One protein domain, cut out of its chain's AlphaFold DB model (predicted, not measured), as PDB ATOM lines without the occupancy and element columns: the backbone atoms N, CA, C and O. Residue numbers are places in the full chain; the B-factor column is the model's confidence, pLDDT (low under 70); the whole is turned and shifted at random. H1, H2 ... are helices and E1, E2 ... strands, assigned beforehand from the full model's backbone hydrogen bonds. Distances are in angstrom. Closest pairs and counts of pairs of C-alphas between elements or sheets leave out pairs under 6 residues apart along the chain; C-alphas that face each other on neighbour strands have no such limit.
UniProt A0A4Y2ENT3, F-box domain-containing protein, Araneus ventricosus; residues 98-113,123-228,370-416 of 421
ATOM      1  N   CYS A  98      14.760  91.795  12.871       91.75
ATOM      2  CA  CYS A  98      13.828  90.687  13.045       91.75
ATOM      3  C   CYS A  98      14.517  89.403  12.606       91.75
ATOM      4  O   CYS A  98      15.275  89.424  11.637       91.75
ATOM      5  N   GLN A  99      14.252  88.307  13.303       92.50
ATOM      6  CA  GLN A  99      14.745  86.991  12.914       92.50
ATOM      7  C   GLN A  99      13.563  86.045  12.829       92.50
ATOM      8  O   GLN A  99      12.911  85.780  13.835       92.50
ATOM      9  N   PHE A 100      13.306  85.550  11.626       91.50
ATOM     10  CA  PHE A 100      12.224  84.623  11.361       91.50
ATOM     11  C   PHE A 100      12.744  83.182  11.408       91.50
ATOM     12  O   PHE A 100      13.882  82.874  11.054       91.50
ATOM     13  N   THR A 101      11.882  82.269  11.838       85.50
ATOM     14  CA  THR A 101      12.152  80.828  11.983       85.50
ATOM     15  C   THR A 101      12.550  80.128  10.685       85.50
ATOM     16  O   THR A 101      13.173  79.070  10.730       85.50
ATOM     17  N   ASN A 102      12.229  80.709   9.531       84.00
ATOM     18  CA  ASN A 102      12.619  80.201   8.217       84.00
ATOM     19  C   ASN A 102      14.032  80.631   7.775       84.00
ATOM     20  O   ASN A 102      14.415  80.332   6.648       84.00
ATOM     21  N   GLY A 103      14.782  81.333   8.630       86.62
ATOM     22  CA  GLY A 103      16.136  81.813   8.343       86.62
ATOM     23  C   GLY A 103      16.199  83.251   7.826       86.62
ATOM     24  O   GLY A 103      17.261  83.861   7.893       86.62
ATOM     25  N   GLU A 104      15.079  83.841   7.393       93.69
ATOM     26  CA  GLU A 104      15.082  85.232   6.942       93.69
ATOM     27  C   GLU A 104      15.396  86.181   8.110       93.69
ATOM     28  O   GLU A 104      14.826  86.081   9.201       93.69
ATOM     29  N   VAL A 105      16.295  87.140   7.875       94.31
ATOM     30  CA  VAL A 105      16.676  88.153   8.867       94.31
ATOM     31  C   VAL A 105      16.485  89.539   8.283       94.31
ATOM     32  O   VAL A 105      16.951  89.844   7.187       94.31
ATOM     33  N   TRP A 106      15.828  90.418   9.030       95.50
ATOM     34  CA  TRP A 106      15.776  91.839   8.706       95.50
ATOM     35  C   TRP A 106      16.786  92.564   9.570       95.50
ATOM     36  O   TRP A 106      16.662  92.572  10.791       95.50
ATOM     37  N   GLN A 107      17.774  93.196   8.948       95.12
ATOM     38  CA  GLN A 107      18.798  93.956   9.653       95.12
ATOM     39  C   GLN A 107      18.630  95.438   9.360       95.12
ATOM     40  O   GLN A 107      18.601  95.838   8.199       95.12
ATOM     41  N   ARG A 108      18.544  96.269  10.400       94.38
ATOM     42  CA  ARG A 108      18.434  97.718  10.230       94.38
ATOM     43  C   ARG A 108      19.718  98.307   9.647       94.38
ATOM     44  O   ARG A 108      20.798  98.082  10.191       94.38
ATOM     45  N   VAL A 109      19.588  99.090   8.580       93.12
ATOM     46  CA  VAL A 109      20.693  99.630   7.763       93.12
ATOM     47  C   VAL A 109      20.647 101.154   7.614       93.12
ATOM     48  O   VAL A 109      21.187 101.706   6.659       93.12
ATOM     49  N   ASP A 110      20.017 101.855   8.559       91.06
ATOM     50  CA  ASP A 110      19.965 103.320   8.568       91.06
ATOM     51  C   ASP A 110      21.373 103.941   8.467       91.06
ATOM     52  O   ASP A 110      22.200 103.788   9.374       91.06
ATOM     53  N   THR A 111      21.631 104.699   7.399       92.31
ATOM     54  CA  THR A 111      22.855 105.502   7.264       92.31
ATOM     55  C   THR A 111      22.798 106.730   8.187       92.31
ATOM     56  O   THR A 111      21.704 107.186   8.534       92.31
ATOM     57  N   PRO A 112      23.942 107.336   8.569       92.00
ATOM     58  CA  PRO A 112      23.938 108.606   9.301       92.00
ATOM     59  C   PRO A 112      23.156 109.706   8.569       92.00
ATOM     60  O   PRO A 112      22.370 110.422   9.184       92.00
ATOM     61  N   LYS A 113      23.292 109.778   7.238       93.75
ATOM     62  CA  LYS A 113      22.520 110.691   6.385       93.75
ATOM     63  C   LYS A 113      21.019 110.462   6.530       93.75
ATOM     64  O   LYS A 113      20.283 111.411   6.788       93.75
ATOM     65  N   THR A 123      11.405 117.165  13.203       83.25
ATOM     66  CA  THR A 123      11.455 118.565  13.635       83.25
ATOM     67  C   THR A 123      10.544 119.470  12.794       83.25
ATOM     68  O   THR A 123       9.816 120.292  13.337       83.25
ATOM     69  N   ALA A 124      10.501 119.295  11.470       81.38
ATOM     70  CA  ALA A 124       9.635 120.081  10.578       81.38
ATOM     71  C   ALA A 124       8.123 119.824  10.771       81.38
ATOM     72  O   ALA A 124       7.279 120.557  10.239       81.38
ATOM     73  N   TYR A 125       7.771 118.756  11.486       76.81
ATOM     74  CA  TYR A 125       6.399 118.378  11.814       76.81
ATOM     75  C   TYR A 125       6.064 118.529  13.303       76.81
ATOM     76  O   TYR A 125       4.967 118.140  13.704       76.81
ATOM     77  N   THR A 126       6.949 119.127  14.105       71.56
ATOM     78  CA  THR A 126       6.611 119.574  15.460       71.56
ATOM     79  C   THR A 126       5.453 120.583  15.389       71.56
ATOM     80  O   THR A 126       5.413 121.420  14.484       71.56
ATOM     81  N   ARG A 127       4.466 120.440  16.284       64.56
ATOM     82  CA  ARG A 127       3.250 121.273  16.369       64.56
ATOM     83  C   ARG A 127       3.028 121.773  17.797       64.56
ATOM     84  O   ARG A 127       3.515 121.153  18.743       64.56
ATOM     85  N   ASP A 128       2.269 122.862  17.942       53.00
ATOM     86  CA  ASP A 128       1.858 123.403  19.244       53.00
ATOM     87  C   ASP A 128       0.788 122.539  19.928       53.00
ATOM     88  O   ASP A 128      -0.036 121.892  19.280       53.00
ATOM     89  N   LYS A 129       0.827 122.543  21.265       50.34
ATOM     90  CA  LYS A 129       0.026 121.694  22.167       50.34
ATOM     91  C   LYS A 129      -1.470 122.017  22.195       50.34
ATOM     92  O   LYS A 129      -2.258 121.150  22.571       50.34
ATOM     93  N   ASP A 130      -1.854 123.237  21.835       45.88
ATOM     94  CA  ASP A 130      -3.103 123.819  22.341       45.88
ATOM     95  C   ASP A 130      -4.357 123.529  21.494       45.88
ATOM     96  O   ASP A 130      -5.467 123.702  21.992       45.88
ATOM     97  N   ASP A 131      -4.222 122.979  20.280       45.41
ATOM     98  CA  ASP A 131      -5.341 122.902  19.320       45.41
ATOM     99  C   ASP A 131      -5.921 121.499  19.052       45.41
ATOM    100  O   ASP A 131      -6.793 121.360  18.190       45.41
ATOM    101  N   HIS A 132      -5.501 120.427  19.747       43.84
ATOM    102  CA  HIS A 132      -6.043 119.093  19.426       43.84
ATOM    103  C   HIS A 132      -6.274 118.126  20.606       43.84
ATOM    104  O   HIS A 132      -5.361 117.856  21.385       43.84
ATOM    105  N   PRO A 133      -7.448 117.452  20.680       43.41
ATOM    106  CA  PRO A 133      -7.738 116.432  21.699       43.41
ATOM    107  C   PRO A 133      -6.923 115.131  21.547       43.41
ATOM    108  O   PRO A 133      -7.050 114.220  22.368       43.41
ATOM    109  N   ALA A 134      -6.092 115.016  20.506       48.31
ATOM    110  CA  ALA A 134      -5.156 113.912  20.319       48.31
ATOM    111  C   ALA A 134      -3.780 114.305  20.872       48.31
ATOM    112  O   ALA A 134      -2.974 114.954  20.222       48.31
ATOM    113  N   VAL A 135      -3.538 113.923  22.121       46.25
ATOM    114  CA  VAL A 135      -2.489 114.483  22.990       46.25
ATOM    115  C   VAL A 135      -1.052 114.029  22.641       46.25
ATOM    116  O   VAL A 135      -0.134 114.250  23.415       46.25
ATOM    117  N   LEU A 136      -0.809 113.407  21.482       49.16
ATOM    118  CA  LEU A 136       0.543 113.030  21.028       49.16
ATOM    119  C   LEU A 136       0.930 113.646  19.670       49.16
ATOM    120  O   LEU A 136       1.860 113.175  19.015       49.16
ATOM    121  N   PHE A 137       0.246 114.717  19.250       46.41
ATOM    122  CA  PHE A 137       0.566 115.456  18.020       46.41
ATOM    123  C   PHE A 137       1.943 116.150  18.039       46.41
ATOM    124  O   PHE A 137       2.468 116.448  16.969       46.41
ATOM    125  N   GLU A 138       2.560 116.352  19.212       47.50
ATOM    126  CA  GLU A 138       3.892 116.974  19.357       47.50
ATOM    127  C   GLU A 138       4.996 116.228  18.589       47.50
ATOM    128  O   GLU A 138       5.951 116.836  18.106       47.50
ATOM    129  N   GLN A 139       4.868 114.901  18.478       56.47
ATOM    130  CA  GLN A 139       5.841 114.004  17.846       56.47
ATOM    131  C   GLN A 139       5.122 112.983  16.961       56.47
ATOM    132  O   GLN A 139       5.295 111.770  17.100       56.47
ATOM    133  N   TRP A 140       4.281 113.489  16.059       67.50
ATOM    134  CA  TRP A 140       3.436 112.672  15.189       67.50
ATOM    135  C   TRP A 140       4.222 111.586  14.442       67.50
ATOM    136  O   TRP A 140       3.803 110.429  14.416       67.50
ATOM    137  N   LEU A 141       5.399 111.933  13.914       78.12
ATOM    138  CA  LEU A 141       6.370 110.968  13.410       78.12
ATOM    139  C   LEU A 141       7.303 110.517  14.545       78.12
ATOM    140  O   LEU A 141       8.163 111.276  15.007       78.12
ATOM    141  N   TYR A 142       7.165 109.258  14.963       81.25
ATOM    142  CA  TYR A 142       8.015 108.671  15.996       81.25
ATOM    143  C   TYR A 142       9.373 108.251  15.436       81.25
ATOM    144  O   TYR A 142      10.412 108.663  15.950       81.25
ATOM    145  N   ASP A 143       9.371 107.440  14.376       87.31
ATOM    146  CA  ASP A 143      10.592 107.007  13.701       87.31
ATOM    147  C   ASP A 143      10.305 106.499  12.284       87.31
ATOM    148  O   ASP A 143       9.174 106.146  11.935       87.31
ATOM    149  N   ILE A 144      11.372 106.414  11.491       89.62
ATOM    150  CA  ILE A 144      11.419 105.708  10.213       89.62
ATOM    151  C   ILE A 144      12.680 104.841  10.218       89.62
ATOM    152  O   ILE A 144      13.761 105.304  10.593       89.62
ATOM    153  N   GLY A 145      12.546 103.580   9.821       92.50
ATOM    154  CA  GLY A 145      13.632 102.607   9.807       92.50
ATOM    155  C   GLY A 145      13.727 101.899   8.466       92.50
ATOM    156  O   GLY A 145      12.711 101.490   7.906       92.50
ATOM    157  N   LEU A 146      14.952 101.734   7.977       94.44
ATOM    158  CA  LEU A 146      15.265 100.947   6.792       94.44
ATOM    159  C   LEU A 146      15.933  99.646   7.206       94.44
ATOM    160  O   LEU A 146      16.881  99.636   7.993       94.44
ATOM    161  N   TYR A 147      15.465  98.541   6.644       95.62
ATOM    162  CA  TYR A 147      15.989  97.213   6.903       95.62
ATOM    163  C   TYR A 147      16.378  96.547   5.592       95.62
ATOM    164  O   TYR A 147      15.641  96.588   4.609       95.62
ATOM    165  N   LYS A 148      17.533  95.893   5.596       94.56
ATOM    166  CA  LYS A 148      17.935  94.966   4.549       94.56
ATOM    167  C   LYS A 148      17.397  93.585   4.895       94.56
ATOM    168  O   LYS A 148      17.531  93.147   6.039       94.56
ATOM    169  N   ARG A 149      16.826  92.902   3.907       93.75
ATOM    170  CA  ARG A 149      16.423  91.504   4.044       93.75
ATOM    171  C   ARG A 149      17.615  90.617   3.686       93.75
ATOM    172  O   ARG A 149      18.191  90.739   2.608       93.75
ATOM    173  N   LEU A 150      18.021  89.763   4.612       92.44
ATOM    174  CA  LEU A 150      19.022  88.723   4.409       92.44
ATOM    175  C   LEU A 150      18.282  87.399   4.267       92.44
ATOM    176  O   LEU A 150      17.342  87.158   5.019       92.44
ATOM    177  N   GLU A 151      18.697  86.578   3.302       88.50
ATOM    178  CA  GLU A 151      18.074  85.274   3.040       88.50
ATOM    179  C   GLU A 151      16.552  85.406   2.814       88.50
ATOM    180  O   GLU A 151      15.728  84.869   3.546       88.50
ATOM    181  N   SER A 152      16.172  86.223   1.824       84.88
ATOM    182  CA  SER A 152      14.774  86.593   1.548       84.88
ATOM    183  C   SER A 152      13.973  85.422   0.977       84.88
ATOM    184  O   SER A 152      13.877  85.261  -0.238       84.88
ATOM    185  N   PHE A 153      13.404  84.602   1.855       85.56
ATOM    186  CA  PHE A 153      12.619  83.424   1.484       85.56
ATOM    187  C   PHE A 153      11.113  83.698   1.412       85.56
ATOM    188  O   PHE A 153      10.387  82.937   0.776       85.56
ATOM    189  N   ILE A 154      10.624  84.759   2.064       86.31
ATOM    190  CA  ILE A 154       9.188  85.062   2.126       86.31
ATOM    191  C   ILE A 154       8.800  85.984   0.975       86.31
ATOM    192  O   ILE A 154       9.286  87.116   0.880       86.31
ATOM    193  N   ASP A 155       7.858  85.552   0.143       89.19
ATOM    194  CA  ASP A 155       7.218  86.451  -0.810       89.19
ATOM    195  C   ASP A 155       5.956  87.085  -0.211       89.19
ATOM    196  O   ASP A 155       4.850  86.546  -0.296       89.19
ATOM    197  N   PHE A 156       6.130  88.275   0.365       90.38
ATOM    198  CA  PHE A 156       5.038  89.085   0.904       90.38
ATOM    199  C   PHE A 156       4.075  89.611  -0.175       90.38
ATOM    200  O   PHE A 156       3.004  90.122   0.163       90.38
ATOM    201  N   ALA A 157       4.411  89.527  -1.466       90.25
ATOM    202  CA  ALA A 157       3.496  89.893  -2.546       90.25
ATOM    203  C   ALA A 157       2.403  88.840  -2.775       90.25
ATOM    204  O   ALA A 157       1.337  89.200  -3.279       90.25
ATOM    205  N   THR A 158       2.613  87.596  -2.330       90.38
ATOM    206  CA  THR A 158       1.642  86.500  -2.457       90.38
ATOM    207  C   THR A 158       0.299  86.878  -1.805       90.38
ATOM    208  O   THR A 158       0.271  87.171  -0.605       90.38
ATOM    209  N   PRO A 159      -0.824  86.898  -2.554       84.56
ATOM    210  CA  PRO A 159      -2.131  87.307  -2.029       84.56
ATOM    211  C   PRO A 159      -2.624  86.459  -0.855       84.56
ATOM    212  O   PRO A 159      -3.127  87.016   0.119       84.56
ATOM    213  N   ASP A 160      -2.401  85.147  -0.931       85.62
ATOM    214  CA  ASP A 160      -2.868  84.155   0.043       85.62
ATOM    215  C   ASP A 160      -1.782  83.782   1.067       85.62
ATOM    216  O   ASP A 160      -1.785  82.686   1.626       85.62
ATOM    217  N   LEU A 161      -0.807  84.673   1.298       88.19
ATOM    218  CA  LEU A 161       0.238  84.437   2.292       88.19
ATOM    219  C   LEU A 161      -0.372  84.327   3.695       88.19
ATOM    220  O   LEU A 161      -0.834  85.316   4.269       88.19
ATOM    221  N   GLU A 162      -0.292  83.137   4.284       89.44
ATOM    222  CA  GLU A 162      -0.615  82.931   5.691       89.44
ATOM    223  C   GLU A 162       0.578  83.301   6.579       89.44
ATOM    224  O   GLU A 162       1.668  82.729   6.482       89.44
ATOM    225  N   PHE A 163       0.375  84.255   7.490       89.56
ATOM    226  CA  PHE A 163       1.400  84.611   8.467       89.56
ATOM    227  C   PHE A 163       1.527  83.517   9.528       89.56
ATOM    228  O   PHE A 163       0.611  83.271  10.313       89.56
ATOM    229  N   SER A 164       2.705  82.899   9.595       91.06
ATOM    230  CA  SER A 164       3.058  81.987  10.680       91.06
ATOM    231  C   SER A 164       3.033  82.716  12.028       91.06
ATOM    232  O   SER A 164       3.218  83.932  12.118       91.06
ATOM    233  N   ARG A 165       2.843  81.964  13.118       90.38
ATOM    234  CA  ARG A 165       2.822  82.519  14.484       90.38
ATOM    235  C   ARG A 165       4.093  83.305  14.829       90.38
ATOM    236  O   ARG A 165       4.035  84.295  15.559       90.38
ATOM    237  N   ASP A 166       5.222  82.841  14.315       91.62
ATOM    238  CA  ASP A 166       6.525  83.473  14.474       91.62
ATOM    239  C   ASP A 166       6.602  84.809  13.724       91.62
ATOM    240  O   ASP A 166       6.881  85.835  14.343       91.62
ATOM    241  N   MET A 167       6.203  84.838  12.442       92.00
ATOM    242  CA  MET A 167       6.097  86.082  11.669       92.00
ATOM    243  C   MET A 167       5.220  87.110  12.380       92.00
ATOM    244  O   MET A 167       5.602  88.269  12.523       92.00
ATOM    245  N   VAL A 168       4.051  86.682  12.859       92.38
ATOM    246  CA  VAL A 168       3.119  87.556  13.573       92.38
ATOM    247  C   VAL A 168       3.771  88.168  14.814       92.38
ATOM    248  O   VAL A 168       3.606  89.358  15.080       92.38
ATOM    249  N   THR A 169       4.517  87.365  15.570       91.62
ATOM    250  CA  THR A 169       5.170  87.796  16.810       91.62
ATOM    251  C   THR A 169       6.296  88.788  16.518       91.62
ATOM    252  O   THR A 169       6.347  89.856  17.130       91.62
ATOM    253  N   GLU A 170       7.154  88.480  15.546       93.88
ATOM    254  CA  GLU A 170       8.274  89.333  15.144       93.88
ATOM    255  C   GLU A 170       7.810  90.668  14.552       93.88
ATOM    256  O   GLU A 170       8.309  91.724  14.954       93.88
ATOM    257  N   LEU A 171       6.814  90.643  13.661       93.62
ATOM    258  CA  LEU A 171       6.237  91.851  13.065       93.62
ATOM    259  C   LEU A 171       5.495  92.696  14.108       93.62
ATOM    260  O   LEU A 171       5.635  93.919  14.129       93.62
ATOM    261  N   SER A 172       4.754  92.065  15.023       90.75
ATOM    262  CA  SER A 172       4.051  92.783  16.090       90.75
ATOM    263  C   SER A 172       5.027  93.444  17.068       90.75
ATOM    264  O   SER A 172       4.752  94.548  17.545       90.75
ATOM    265  N   ALA A 173       6.154  92.788  17.363       91.75
ATOM    266  CA  ALA A 173       7.212  93.343  18.201       91.75
ATOM    267  C   ALA A 173       7.939  94.499  17.499       91.75
ATOM    268  O   ALA A 173       8.184  95.532  18.119       91.75
ATOM    269  N   LEU A 174       8.227  94.364  16.199       93.12
ATOM    270  CA  LEU A 174       8.797  95.433  15.375       93.12
ATOM    271  C   LEU A 174       7.934  96.703  15.424       93.12
ATOM    272  O   LEU A 174       8.460  97.802  15.582       93.12
ATOM    273  N   GLY A 175       6.609  96.551  15.359       88.69
ATOM    274  CA  GLY A 175       5.648  97.652  15.449       88.69
ATOM    275  C   GLY A 175       5.421  98.224  16.854       88.69
ATOM    276  O   GLY A 175       4.667  99.182  16.982       88.69
ATOM    277  N   GLN A 176       6.014  97.639  17.906       89.25
ATOM    278  CA  GLN A 176       5.687  97.922  19.316       89.25
ATOM    279  C   GLN A 176       4.184  97.784  19.629       89.25
ATOM    280  O   GLN A 176       3.660  98.412  20.552       89.25
ATOM    281  N   ALA A 177       3.466  96.949  18.872       84.06
ATOM    282  CA  ALA A 177       2.005  96.968  18.853       84.06
ATOM    283  C   ALA A 177       1.398  96.685  20.225       84.06
ATOM    284  O   ALA A 177       0.456  97.350  20.645       84.06
ATOM    285  N   ALA A 178       1.972  95.712  20.932       83.06
ATOM    286  CA  ALA A 178       1.498  95.297  22.238       83.06
ATOM    287  C   ALA A 178       1.933  96.261  23.358       83.06
ATOM    288  O   ALA A 178       1.250  96.349  24.371       83.06
ATOM    289  N   GLU A 179       3.050  96.975  23.222       84.69
ATOM    290  CA  GLU A 179       3.492  97.973  24.213       84.69
ATOM    291  C   GLU A 179       2.661  99.256  24.127       84.69
ATOM    292  O   GLU A 179       2.446  99.931  25.130       84.69
ATOM    293  N   ARG A 180       2.152  99.560  22.928       82.31
ATOM    294  CA  ARG A 180       1.423 100.790  22.595       82.31
ATOM    295  C   ARG A 180      -0.087 100.590  22.417       82.31
ATOM    296  O   ARG A 180      -0.779 101.488  21.937       82.31
ATOM    297  N   ASP A 181      -0.621  99.429  22.801       80.19
ATOM    298  CA  ASP A 181      -2.065  99.153  22.813       80.19
ATOM    299  C   ASP A 181      -2.674  99.500  24.176       80.19
ATOM    300  O   ASP A 181      -2.503  98.784  25.167       80.19
ATOM    301  N   LEU A 182      -3.460 100.576  24.217       76.00
ATOM    302  CA  LEU A 182      -4.125 101.045  25.433       76.00
ATOM    303  C   LEU A 182      -5.166 100.038  25.944       76.00
ATOM    304  O   LEU A 182      -5.441  99.991  27.148       76.00
ATOM    305  N   ARG A 183      -5.718  99.177  25.072       71.62
ATOM    306  CA  ARG A 183      -6.649  98.117  25.494       71.62
ATOM    307  C   ARG A 183      -5.983  97.029  26.305       71.62
ATOM    308  O   ARG A 183      -6.702  96.355  27.041       71.62
ATOM    309  N   ARG A 184      -4.662  96.834  26.228       72.12
ATOM    310  CA  ARG A 184      -4.016  95.757  26.995       72.12
ATOM    311  C   ARG A 184      -4.178  95.912  28.499       72.12
ATOM    312  O   ARG A 184      -4.194  94.902  29.192       72.12
ATOM    313  N   ARG A 185      -4.429  97.130  28.997       68.94
ATOM    314  CA  ARG A 185      -4.830  97.355  30.398       68.94
ATOM    315  C   ARG A 185      -6.104  96.582  30.777       68.94
ATOM    316  O   ARG A 185      -6.225  96.138  31.910       68.94
ATOM    317  N   LYS A 186      -7.044  96.413  29.836       68.81
ATOM    318  CA  LYS A 186      -8.310  95.674  30.012       68.81
ATOM    319  C   LYS A 186      -8.268  94.253  29.427       68.81
ATOM    320  O   LYS A 186      -9.042  93.404  29.850       68.81
ATOM    321  N   GLN A 187      -7.397  93.994  28.449       73.50
ATOM    322  CA  GLN A 187      -7.252  92.713  27.743       73.50
ATOM    323  C   GLN A 187      -5.764  92.342  27.589       73.50
ATOM    324  O   GLN A 187      -5.192  92.503  26.508       73.50
ATOM    325  N   PRO A 188      -5.103  91.846  28.651       72.19
ATOM    326  CA  PRO A 188      -3.649  91.644  28.658       72.19
ATOM    327  C   PRO A 188      -3.153  90.592  27.648       72.19
ATOM    328  O   PRO A 188      -2.003  90.666  27.204       72.19
ATOM    329  N   PHE A 189      -4.029  89.666  27.240       75.69
ATOM    330  CA  PHE A 189      -3.723  88.507  26.388       75.69
ATOM    331  C   PHE A 189      -4.263  88.617  24.956       75.69
ATOM    332  O   PHE A 189      -4.588  87.605  24.338       75.69
ATOM    333  N   LYS A 190      -4.412  89.833  24.420       78.19
ATOM    334  CA  LYS A 190      -4.818  90.007  23.021       78.19
ATOM    335  C   LYS A 190      -3.826  89.298  22.091       78.19
ATOM    336  O   LYS A 190      -2.626  89.549  22.156       78.19
ATOM    337  N   ASP A 191      -4.350  88.410  21.248       81.69
ATOM    338  CA  ASP A 191      -3.559  87.634  20.292       81.69
ATOM    339  C   ASP A 191      -2.874  88.584  19.286       81.69
ATOM    340  O   ASP A 191      -3.571  89.377  18.638       81.69
ATOM    341  N   PRO A 192      -1.534  88.530  19.139       83.94
ATOM    342  CA  PRO A 192      -0.804  89.414  18.243       83.94
ATOM    343  C   PRO A 192      -1.248  89.364  16.778       83.94
ATOM    344  O   PRO A 192      -1.053  90.340  16.055       83.94
ATOM    345  N   LYS A 193      -1.909  88.284  16.336       84.88
ATOM    346  CA  LYS A 193      -2.437  88.181  14.965       84.88
ATOM    347  C   LYS A 193      -3.400  89.311  14.609       84.88
ATOM    348  O   LYS A 193      -3.476  89.703  13.455       84.88
ATOM    349  N   TYR A 194      -4.105  89.863  15.601       83.44
ATOM    350  CA  TYR A 194      -5.040  90.969  15.387       83.44
ATOM    351  C   TYR A 194      -4.338  92.305  15.113       83.44
ATOM    352  O   TYR A 194      -5.006  93.271  14.768       83.44
ATOM    353  N   TYR A 195      -3.015  92.389  15.286       83.88
ATOM    354  CA  TYR A 195      -2.231  93.567  14.913       83.88
ATOM    355  C   TYR A 195      -1.721  93.512  13.472       83.88
ATOM    356  O   TYR A 195      -1.345  94.550  12.936       83.88
ATOM    357  N   ILE A 196      -1.657  92.324  12.864       88.88
ATOM    358  CA  ILE A 196      -0.991  92.126  11.576       88.88
ATOM    359  C   ILE A 196      -2.031  92.052  10.470       88.88
ATOM    360  O   ILE A 196      -2.881  91.163  10.458       88.88
ATOM    361  N   ARG A 197      -1.941  92.976   9.513       87.62
ATOM    362  CA  ARG A 197      -2.856  93.017   8.372       87.62
ATOM    363  C   ARG A 197      -2.113  93.360   7.089       87.62
ATOM    364  O   ARG A 197      -1.545  94.443   6.966       87.62
ATOM    365  N   ARG A 198      -2.163  92.458   6.106       88.06
ATOM    366  CA  ARG A 198      -1.746  92.751   4.726       88.06
ATOM    367  C   ARG A 198      -2.771  93.687   4.087       88.06
ATOM    368  O   ARG A 198      -3.970  93.446   4.198       88.06
ATOM    369  N   ILE A 199      -2.296  94.750   3.444       85.25
ATOM    370  CA  ILE A 199      -3.162  95.790   2.874       85.25
ATOM    371  C   ILE A 199      -3.190  95.693   1.355       85.25
ATOM    372  O   ILE A 199      -4.233  95.407   0.776       85.25
ATOM    373  N   ALA A 200      -2.048  95.917   0.710       84.81
ATOM    374  CA  ALA A 200      -1.941  95.931  -0.740       84.81
ATOM    375  C   ALA A 200      -0.499  95.674  -1.176       84.81
ATOM    376  O   ALA A 200       0.440  95.915  -0.414       84.81
ATOM    377  N   SER A 201      -0.346  95.231  -2.420       88.38
ATOM    378  CA  SER A 201       0.938  95.142  -3.112       88.38
ATOM    379  C   SER A 201       0.896  96.050  -4.331       88.38
ATOM    380  O   SER A 201      -0.099  96.059  -5.054       88.38
ATOM    381  N   SER A 202       1.955  96.820  -4.553       86.00
ATOM    382  CA  SER A 202       2.057  97.726  -5.696       86.00
ATOM    383  C   SER A 202       3.492  97.819  -6.193       86.00
ATOM    384  O   SER A 202       4.441  97.723  -5.416       86.00
ATOM    385  N   LYS A 203       3.638  98.012  -7.502       83.00
ATOM    386  CA  LYS A 203       4.923  98.245  -8.163       83.00
ATOM    387  C   LYS A 203       5.262  99.738  -8.207       83.00
ATOM    388  O   LYS A 203       6.353 100.126  -7.804       83.00
ATOM    389  N   ASP A 204       4.289 100.575  -8.571       74.81
ATOM    390  CA  ASP A 204       4.535 101.991  -8.886       74.81
ATOM    391  C   ASP A 204       3.895 102.975  -7.887       74.81
ATOM    392  O   ASP A 204       4.366 104.100  -7.731       74.81
ATOM    393  N   SER A 205       2.842 102.571  -7.168       72.88
ATOM    394  CA  SER A 205       2.041 103.476  -6.319       72.88
ATOM    395  C   SER A 205       2.338 103.376  -4.820       72.88
ATOM    396  O   SER A 205       1.696 104.037  -4.014       72.88
ATOM    397  N   TRP A 206       3.298 102.553  -4.401       74.44
ATOM    398  CA  TRP A 206       3.611 102.397  -2.972       74.44
ATOM    399  C   TRP A 206       4.351 103.616  -2.383       74.44
ATOM    400  O   TRP A 206       4.413 103.772  -1.165       74.44
ATOM    401  N   MET A 207       4.898 104.496  -3.234       71.06
ATOM    402  CA  MET A 207       5.560 105.744  -2.823       71.06
ATOM    403  C   MET A 207       4.660 106.977  -2.837       71.06
ATOM    404  O   MET A 207       4.901 107.881  -2.045       71.06
ATOM    405  N   THR A 208       3.635 107.033  -3.699       62.09
ATOM    406  CA  THR A 208       2.597 108.094  -3.626       62.09
ATOM    407  C   THR A 208       1.896 108.068  -2.280       62.09
ATOM    408  O   THR A 208       1.512 109.080  -1.708       62.09
ATOM    409  N   ASP A 209       1.815 106.852  -1.788       54.81
ATOM    410  CA  ASP A 209       1.532 106.476  -0.448       54.81
ATOM    411  C   ASP A 209       2.510 107.217   0.523       54.81
ATOM    412  O   ASP A 209       2.092 107.976   1.383       54.81
ATOM    413  N   LEU A 210       3.832 107.072   0.430       56.00
ATOM    414  CA  LEU A 210       4.741 107.427   1.534       56.00
ATOM    415  C   LEU A 210       4.854 108.911   1.905       56.00
ATOM    416  O   LEU A 210       5.215 109.197   3.042       56.00
ATOM    417  N   PHE A 211       4.543 109.851   1.015       60.59
ATOM    418  CA  PHE A 211       4.633 111.290   1.293       60.59
ATOM    419  C   PHE A 211       3.809 112.079   0.258       60.59
ATOM    420  O   PHE A 211       4.389 112.565  -0.716       60.59
ATOM    421  N   PRO A 212       2.480 112.224   0.405       54.69
ATOM    422  CA  PRO A 212       1.680 112.957  -0.566       54.69
ATOM    423  C   PRO A 212       2.120 114.426  -0.613       54.69
ATOM    424  O   PRO A 212       2.276 115.072   0.425       54.69
ATOM    425  N   GLU A 213       2.288 114.974  -1.815       53.25
ATOM    426  CA  GLU A 213       2.541 116.402  -2.013       53.25
ATOM    427  C   GLU A 213       1.261 117.199  -1.727       53.25
ATOM    428  O   GLU A 213       0.339 117.238  -2.541       53.25
ATOM    429  N   SER A 214       1.164 117.796  -0.537       56.12
ATOM    430  CA  SER A 214       0.070 118.690  -0.148       56.12
ATOM    431  C   SER A 214       0.410 119.392   1.179       56.12
ATOM    432  O   SER A 214       1.087 118.794   2.013       56.12
ATOM    433  N   PRO A 215      -0.125 120.594   1.471       50.94
ATOM    434  CA  PRO A 215      -0.094 121.170   2.824       50.94
ATOM    435  C   PRO A 215      -0.820 120.294   3.854       50.94
ATOM    436  O   PRO A 215      -0.464 120.261   5.029       50.94
ATOM    437  N   CYS A 216      -1.807 119.535   3.374       49.44
ATOM    438  CA  CYS A 216      -2.485 118.453   4.084       49.44
ATOM    439  C   CYS A 216      -1.775 117.097   3.896       49.44
ATOM    440  O   CYS A 216      -2.329 116.049   4.228       49.44
ATOM    441  N   GLY A 217      -0.588 117.111   3.297       44.12
ATOM    442  CA  GLY A 217       0.204 115.964   2.893       44.12
ATOM    443  C   GLY A 217       0.684 115.210   4.112       44.12
ATOM    444  O   GLY A 217       1.379 115.735   4.988       44.12
ATOM    445  N   SER A 218       0.251 113.964   4.171       46.81
ATOM    446  CA  SER A 218       0.575 113.061   5.248       46.81
ATOM    447  C   SER A 218       2.062 112.726   5.256       46.81
ATOM    448  O   SER A 218       2.730 112.637   4.230       46.81
ATOM    449  N   ILE A 219       2.617 112.536   6.442       50.06
ATOM    450  CA  ILE A 219       3.864 111.793   6.555       50.06
ATOM    451  C   ILE A 219       3.433 110.334   6.458       50.06
ATOM    452  O   ILE A 219       2.734 109.888   7.362       50.06
ATOM    453  N   CYS A 220       3.809 109.608   5.401       46.91
ATOM    454  CA  CYS A 220       3.568 108.163   5.259       46.91
ATOM    455  C   CYS A 220       2.084 107.776   5.010       46.91
ATOM    456  O   CYS A 220       1.212 108.352   5.649       46.91
ATOM    457  N   PRO A 221       1.756 106.783   4.147       41.19
ATOM    458  CA  PRO A 221       0.554 106.661   3.288       41.19
ATOM    459  C   PRO A 221      -0.808 106.499   3.869       41.19
ATOM    460  O   PRO A 221      -1.658 105.806   3.321       41.19
ATOM    461  N   LEU A 222      -1.010 106.977   5.058       44.00
ATOM    462  CA  LEU A 222      -2.010 106.372   5.878       44.00
ATOM    463  C   LEU A 222      -2.862 107.375   6.593       44.00
ATOM    464  O   LEU A 222      -3.679 107.002   7.425       44.00
ATOM    465  N   LEU A 223      -2.706 108.627   6.192       47.06
ATOM    466  CA  LEU A 223      -3.261 109.765   6.854       47.06
ATOM    467  C   LEU A 223      -3.840 110.702   5.807       47.06
ATOM    468  O   LEU A 223      -3.141 111.456   5.144       47.06
ATOM    469  N   MET A 224      -5.160 110.708   5.693       38.16
ATOM    470  CA  MET A 224      -5.802 111.963   5.340       38.16
ATOM    471  C   MET A 224      -5.468 112.937   6.470       38.16
ATOM    472  O   MET A 224      -5.617 112.586   7.642       38.16
ATOM    473  N   SER A 225      -5.000 114.145   6.150       40.69
ATOM    474  CA  SER A 225      -5.074 115.231   7.126       40.69
ATOM    475  C   SER A 225      -6.506 115.249   7.674       40.69
ATOM    476  O   SER A 225      -7.437 115.274   6.862       40.69
ATOM    477  N   PRO A 226      -6.730 115.245   9.001       39.41
ATOM    478  CA  PRO A 226      -8.082 115.352   9.560       39.41
ATOM    479  C   PRO A 226      -8.789 116.657   9.139       39.41
ATOM    480  O   PRO A 226      -9.973 116.836   9.396       39.41
ATOM    481  N   PHE A 227      -8.071 117.546   8.450       42.56
ATOM    482  CA  PHE A 227      -8.498 118.842   7.956       42.56
ATOM    483  C   PHE A 227      -8.828 118.860   6.454       42.56
ATOM    484  O   PHE A 227      -8.818 119.938   5.867       42.56
ATOM    485  N   GLN A 228      -9.119 117.717   5.811       40.50
ATOM    486  CA  GLN A 228      -9.545 117.701   4.396       40.50
ATOM    487  C   GLN A 228     -10.722 118.655   4.103       40.50
ATOM    488  O   GLN A 228     -10.792 119.179   2.995       40.50
ATOM    489  N   SER A 370      13.610  99.560  -3.330       86.06
ATOM    490  CA  SER A 370      13.487  99.354  -4.779       86.06
ATOM    491  C   SER A 370      14.756  99.835  -5.500       86.06
ATOM    492  O   SER A 370      14.760 100.899  -6.125       86.06
ATOM    493  N   PRO A 371      15.881  99.100  -5.376       83.44
ATOM    494  CA  PRO A 371      17.147  99.519  -5.967       83.44
ATOM    495  C   PRO A 371      17.040  99.729  -7.491       83.44
ATOM    496  O   PRO A 371      16.271  99.019  -8.151       83.44
ATOM    497  N   PRO A 372      17.829 100.644  -8.083       78.38
ATOM    498  CA  PRO A 372      17.817 100.878  -9.525       78.38
ATOM    499  C   PRO A 372      18.003  99.586 -10.333       78.38
ATOM    500  O   PRO A 372      18.919  98.806 -10.074       78.38
ATOM    501  N   GLY A 373      17.132  99.368 -11.322       76.00
ATOM    502  CA  GLY A 373      17.140  98.166 -12.162       76.00
ATOM    503  C   GLY A 373      16.411  96.956 -11.566       76.00
ATOM    504  O   GLY A 373      16.374  95.909 -12.210       76.00
ATOM    505  N   SER A 374      15.817  97.082 -10.375       79.31
ATOM    506  CA  SER A 374      14.965  96.039  -9.799       79.31
ATOM    507  C   SER A 374      13.503  96.179 -10.236       79.31
ATOM    508  O   SER A 374      12.958  97.279 -10.287       79.31
ATOM    509  N   ASP A 375      12.850  95.051 -10.525       73.88
ATOM    510  CA  ASP A 375      11.396  94.977 -10.693       73.88
ATOM    511  C   ASP A 375      10.753  94.582  -9.353       73.88
ATOM    512  O   ASP A 375      10.397  93.427  -9.117       73.88
ATOM    513  N   SER A 376      10.742  95.516  -8.398       81.62
ATOM    514  CA  SER A 376      10.324  95.230  -7.026       81.62
ATOM    515  C   SER A 376       8.847  95.558  -6.799       81.62
ATOM    516  O   SER A 376       8.462  96.727  -6.758       81.62
ATOM    517  N   ILE A 377       8.034  94.534  -6.552       89.88
ATOM    518  CA  ILE A 377       6.710  94.711  -5.950       89.88
ATOM    519  C   ILE A 377       6.901  94.990  -4.459       89.88
ATOM    520  O   ILE A 377       7.652  94.286  -3.779       89.88
ATOM    521  N   VAL A 378       6.218  96.012  -3.950       90.44
ATOM    522  CA  VAL A 378       6.236  96.379  -2.536       90.44
ATOM    523  C   VAL A 378       4.882  96.073  -1.918       90.44
ATOM    524  O   VAL A 378       3.850  96.571  -2.370       90.44
ATOM    525  N   THR A 379       4.884  95.260  -0.866       90.50
ATOM    526  CA  THR A 379       3.697  94.951  -0.071       90.50
ATOM    527  C   THR A 379       3.670  95.789   1.185       90.50
ATOM    528  O   THR A 379       4.620  95.796   1.968       90.50
ATOM    529  N   ARG A 380       2.531  96.429   1.429       88.62
ATOM    530  CA  ARG A 380       2.249  97.091   2.689       88.62
ATOM    531  C   ARG A 380       1.583  96.142   3.680       88.62
ATOM    532  O   ARG A 380       0.545  95.536   3.391       88.62
ATOM    533  N   ILE A 381       2.140  96.098   4.884       88.50
ATOM    534  CA  ILE A 381       1.609  95.370   6.033       88.50
ATOM    535  C   ILE A 381       1.477  96.339   7.203       88.50
ATOM    536  O   ILE A 381       2.457  96.946   7.628       88.50
ATOM    537  N   ASN A 382       0.271  96.471   7.746       87.56
ATOM    538  CA  ASN A 382       0.088  97.126   9.033       87.56
ATOM    539  C   ASN A 382       0.565  96.167  10.125       87.56
ATOM    540  O   ASN A 382       0.202  94.989  10.122       87.56
ATOM    541  N   ILE A 383       1.378  96.682  11.043       89.81
ATOM    542  CA  ILE A 383       1.970  95.911  12.147       89.81
ATOM    543  C   ILE A 383       1.437  96.375  13.512       89.81
ATOM    544  O   ILE A 383       2.050  96.136  14.547       89.81
ATOM    545  N   THR A 384       0.275  97.032  13.495       84.81
ATOM    546  CA  THR A 384      -0.533  97.514  14.624       84.81
ATOM    547  C   THR A 384      -2.025  97.418  14.267       84.81
ATOM    548  O   THR A 384      -2.378  97.522  13.096       84.81
ATOM    549  N   ASP A 385      -2.913  97.307  15.264       75.00
ATOM    550  CA  ASP A 385      -4.384  97.208  15.114       75.00
ATOM    551  C   ASP A 385      -5.023  98.594  14.908       75.00
ATOM    552  O   ASP A 385      -5.823  99.094  15.711       75.00
ATOM    553  N   SER A 386      -4.564  99.238  13.842       66.50
ATOM    554  CA  SER A 386      -4.938 100.565  13.391       66.50
ATOM    555  C   SER A 386      -5.097 100.471  11.875       66.50
ATOM    556  O   SER A 386      -4.128 100.448  11.118       66.50
ATOM    557  N   ASP A 387      -6.353 100.347  11.442       55.81
ATOM    558  CA  ASP A 387      -6.725 100.421  10.025       55.81
ATOM    559  C   ASP A 387      -6.571 101.855   9.493       55.81
ATOM    560  O   ASP A 387      -6.203 102.060   8.337       55.81
ATOM    561  N   LEU A 388      -6.797 102.832  10.377       51.69
ATOM    562  CA  LEU A 388      -6.545 104.254  10.182       51.69
ATOM    563  C   LEU A 388      -5.292 104.628  10.965       51.69
ATOM    564  O   LEU A 388      -5.339 104.676  12.200       51.69
ATOM    565  N   ILE A 389      -4.186 104.914  10.285       48.75
ATOM    566  CA  ILE A 389      -3.118 105.666  10.946       48.75
ATOM    567  C   ILE A 389      -3.674 107.087  11.064       48.75
ATOM    568  O   ILE A 389      -4.215 107.626  10.114       48.75
ATOM    569  N   GLY A 390      -3.689 107.624  12.279       45.84
ATOM    570  CA  GLY A 390      -4.058 108.998  12.634       45.84
ATOM    571  C   GLY A 390      -5.482 109.503  12.355       45.84
ATOM    572  O   GLY A 390      -5.688 110.674  12.047       45.84
ATOM    573  N   GLY A 391      -6.478 108.665  12.630       42.78
ATOM    574  CA  GLY A 391      -7.850 109.118  12.861       42.78
ATOM    575  C   GLY A 391      -8.454 108.405  14.064       42.78
ATOM    576  O   GLY A 391      -8.828 107.244  13.960       42.78
ATOM    577  N   ASP A 392      -8.477 109.088  15.209       44.22
ATOM    578  CA  ASP A 392      -9.172 108.760  16.465       44.22
ATOM    579  C   ASP A 392      -9.231 107.281  16.907       44.22
ATOM    580  O   ASP A 392     -10.249 106.799  17.411       44.22
ATOM    581  N   ASN A 393      -8.124 106.539  16.788       55.09
ATOM    582  CA  ASN A 393      -8.026 105.270  17.499       55.09
ATOM    583  C   ASN A 393      -7.657 105.535  18.962       55.09
ATOM    584  O   ASN A 393      -6.512 105.362  19.376       55.09
ATOM    585  N   TYR A 394      -8.657 105.892  19.772       59.50
ATOM    586  CA  TYR A 394      -8.516 106.042  21.226       59.50
ATOM    587  C   TYR A 394      -7.952 104.787  21.914       59.50
ATOM    588  O   TYR A 394      -7.624 104.826  23.092       59.50
ATOM    589  N   LYS A 395      -7.847 103.656  21.207       67.25
ATOM    590  CA  LYS A 395      -7.373 102.377  21.727       67.25
ATOM    591  C   LYS A 395      -5.883 102.119  21.472       67.25
ATOM    592  O   LYS A 395      -5.380 101.149  22.031       67.25
ATOM    593  N   GLN A 396      -5.174 102.927  20.675       73.56
ATOM    594  CA  GLN A 396      -3.739 102.745  20.396       73.56
ATOM    595  C   GLN A 396      -2.951 104.059  20.447       73.56
ATOM    596  O   GLN A 396      -3.317 105.048  19.818       73.56
ATOM    597  N   GLU A 397      -1.826 104.041  21.169       77.44
ATOM    598  CA  GLU A 397      -0.880 105.163  21.243       77.44
ATOM    599  C   GLU A 397      -0.050 105.310  19.976       77.44
ATOM    600  O   GLU A 397       0.360 106.421  19.644       77.44
ATOM    601  N   MET A 398       0.198 104.200  19.285       79.88
ATOM    602  CA  MET A 398       1.075 104.138  18.130       79.88
ATOM    603  C   MET A 398       0.434 103.342  17.009       79.88
ATOM    604  O   MET A 398      -0.234 102.331  17.240       79.88
ATOM    605  N   SER A 399       0.720 103.782  15.797       80.12
ATOM    606  CA  SER A 399       0.393 103.080  14.579       80.12
ATOM    607  C   SER A 399       1.645 102.905  13.728       80.12
ATOM    608  O   SER A 399       2.455 103.827  13.595       80.12
ATOM    609  N   ALA A 400       1.834 101.702  13.194       85.94
ATOM    610  CA  ALA A 400       3.022 101.337  12.447       85.94
ATOM    611  C   ALA A 400       2.700 100.458  11.234       85.94
ATOM    612  O   ALA A 400       1.803  99.609  11.252       85.94
ATOM    613  N   ALA A 401       3.480 100.656  10.176       87.62
ATOM    614  CA  ALA A 401       3.366  99.923   8.923       87.62
ATOM    615  C   ALA A 401       4.752  99.589   8.369       87.62
ATOM    616  O   ALA A 401       5.702 100.353   8.547       87.62
ATOM    617  N   ALA A 402       4.835  98.447   7.692       90.81
ATOM    618  CA  ALA A 402       5.999  97.985   6.958       90.81
ATOM    619  C   ALA A 402       5.692  97.942   5.452       90.81
ATOM    620  O   ALA A 402       4.645  97.441   5.043       90.81
ATOM    621  N   PHE A 403       6.620  98.438   4.640       91.00
ATOM    622  CA  PHE A 403       6.620  98.375   3.179       91.00
ATOM    623  C   PHE A 403       7.755  97.456   2.769       91.00
ATOM    624  O   PHE A 403       8.924  97.790   2.954       91.00
ATOM    625  N   ILE A 404       7.399  96.273   2.287       92.94
ATOM    626  CA  ILE A 404       8.310  95.144   2.140       92.94
ATOM    627  C   ILE A 404       8.437  94.805   0.664       92.94
ATOM    628  O   ILE A 404       7.444  94.486   0.015       92.94
ATOM    629  N   SER A 405       9.660  94.836   0.153       92.88
ATOM    630  CA  SER A 405      10.007  94.332  -1.175       92.88
ATOM    631  C   SER A 405      10.905  93.109  -1.066       92.88
ATOM    632  O   SER A 405      11.359  92.774   0.025       92.88
ATOM    633  N   GLY A 406      11.254  92.483  -2.194       89.88
ATOM    634  CA  GLY A 406      12.275  91.427  -2.250       89.88
ATOM    635  C   GLY A 406      13.669  91.825  -1.735       89.88
ATOM    636  O   GLY A 406      14.463  90.943  -1.434       89.88
ATOM    637  N   TYR A 407      13.970  93.120  -1.605       90.06
ATOM    638  CA  TYR A 407      15.315  93.625  -1.286       90.06
ATOM    639  C   TYR A 407      15.413  94.226   0.117       90.06
ATOM    640  O   TYR A 407      16.414  94.056   0.819       90.06
ATOM    641  N   GLY A 408      14.370  94.937   0.534       93.88
ATOM    642  CA  GLY A 408      14.410  95.744   1.740       93.88
ATOM    643  C   GLY A 408      13.033  96.016   2.312       93.88
ATOM    644  O   GLY A 408      12.001  95.739   1.699       93.88
ATOM    645  N   VAL A 409      13.041  96.557   3.523       93.75
ATOM    646  CA  VAL A 409      11.842  96.936   4.256       93.75
ATOM    647  C   VAL A 409      11.989  98.355   4.760       93.75
ATOM    648  O   VAL A 409      12.987  98.705   5.388       93.75
ATOM    649  N   LEU A 410      10.964  99.157   4.530       92.88
ATOM    650  CA  LEU A 410      10.759 100.412   5.228       92.88
ATOM    651  C   LEU A 410       9.732 100.190   6.330       92.88
ATOM    652  O   LEU A 410       8.670  99.635   6.074       92.88
ATOM    653  N   VAL A 411      10.016 100.674   7.531       91.50
ATOM    654  CA  VAL A 411       9.073 100.655   8.646       91.50
ATOM    655  C   VAL A 411       8.876 102.068   9.153       91.50
ATOM    656  O   VAL A 411       9.835 102.827   9.299       91.50
ATOM    657  N   THR A 412       7.630 102.419   9.431       87.38
ATOM    658  CA  THR A 412       7.261 103.744   9.930       87.38
ATOM    659  C   THR A 412       6.451 103.616  11.203       87.38
ATOM    660  O   THR A 412       5.545 102.783  11.250       87.38
ATOM    661  N   TRP A 413       6.727 104.469  12.185       85.12
ATOM    662  CA  TRP A 413       6.006 104.524  13.454       85.12
ATOM    663  C   TRP A 413       5.462 105.933  13.676       85.12
ATOM    664  O   TRP A 413       6.207 106.911  13.601       85.12
ATOM    665  N   HIS A 414       4.176 106.025  13.996       79.50
ATOM    666  CA  HIS A 414       3.473 107.281  14.231       79.50
ATOM    667  C   HIS A 414       2.757 107.245  15.568       79.50
ATOM    668  O   HIS A 414       2.150 106.233  15.916       79.50
ATOM    669  N   LEU A 415       2.788 108.352  16.304       75.81
ATOM    670  CA  LEU A 415       2.010 108.493  17.530       75.81
ATOM    671  C   LEU A 415       0.600 108.989  17.190       75.81
ATOM    672  O   LEU A 415       0.438 109.985  16.490       75.81
ATOM    673  N   THR A 416      -0.423 108.272  17.656       67.62
ATOM    674  CA  THR A 416      -1.832 108.484  17.263       67.62
ATOM    675  C   THR A 416      -2.818 108.544  18.436       67.62
ATOM    676  O   THR A 416      -3.997 108.815  18.214       67.62
TER     677      THR A 416
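Overview. This is residues 98 to 113, 123 to 228 and 370 to 416 of the 421 residues of the protein "F-box domain-containing protein" of Araneus ventricosus (UniProt A0A4Y2ENT3). Amid little regular structure, one twisted antiparallel sheet, in the order E1 E2 E6 E5 E4 E3, has H1 across one face and short H4 over the other. The printed part has 169 residues, 63 in named elements: E1 E2 H1 H2 H3 E3 H4 E4 E5 E6, a mixed class. It is compact, radius of gyration of the C-alphas 16.2 A, spanning 48 by 41 by 31 A.

Along the chain. E1 is residues 105 to 108, from C-alpha (16.676, 88.153, 8.867); E2 141 to 150, 27.1 A; E6 408 to 415, 23.8 A, to C-alpha (2.010, 108.493, 17.530); E5 398 to 404; E4 378 to 382; E3 197 to 202. H1 is 165 to 174, 14.3 A; H2 182 to 185; H3 192 to 195; H4 206 to 210.

Arrangement. Between E2 and E6, N 145 and O 411 are within hydrogen-bond range, 2.9 A. H1's height over the sheet is 11.0 A; H4, on the opposite face, 9.0 A. H1 touches H3, closest C-alphas Val 168 and Lys 193, 5.8 A; H2 is apart from both. E4, E5 and E6 form a meander, successive antiparallel neighbours. Every O i to N i+4 pair is within range in H1; in H4 0 of 1, with 1 of 2 O i to N i+3 pairs.

Size, cuts and confidence. Cuts leave C-alphas 113 and 123 15.4 A apart, 228 and 370 30.8 A. Links E2 to H1 and E4 to E5 are long. In this predicted model 48 of the printed residues have pLDDT under 70, among them residues 208 to 228.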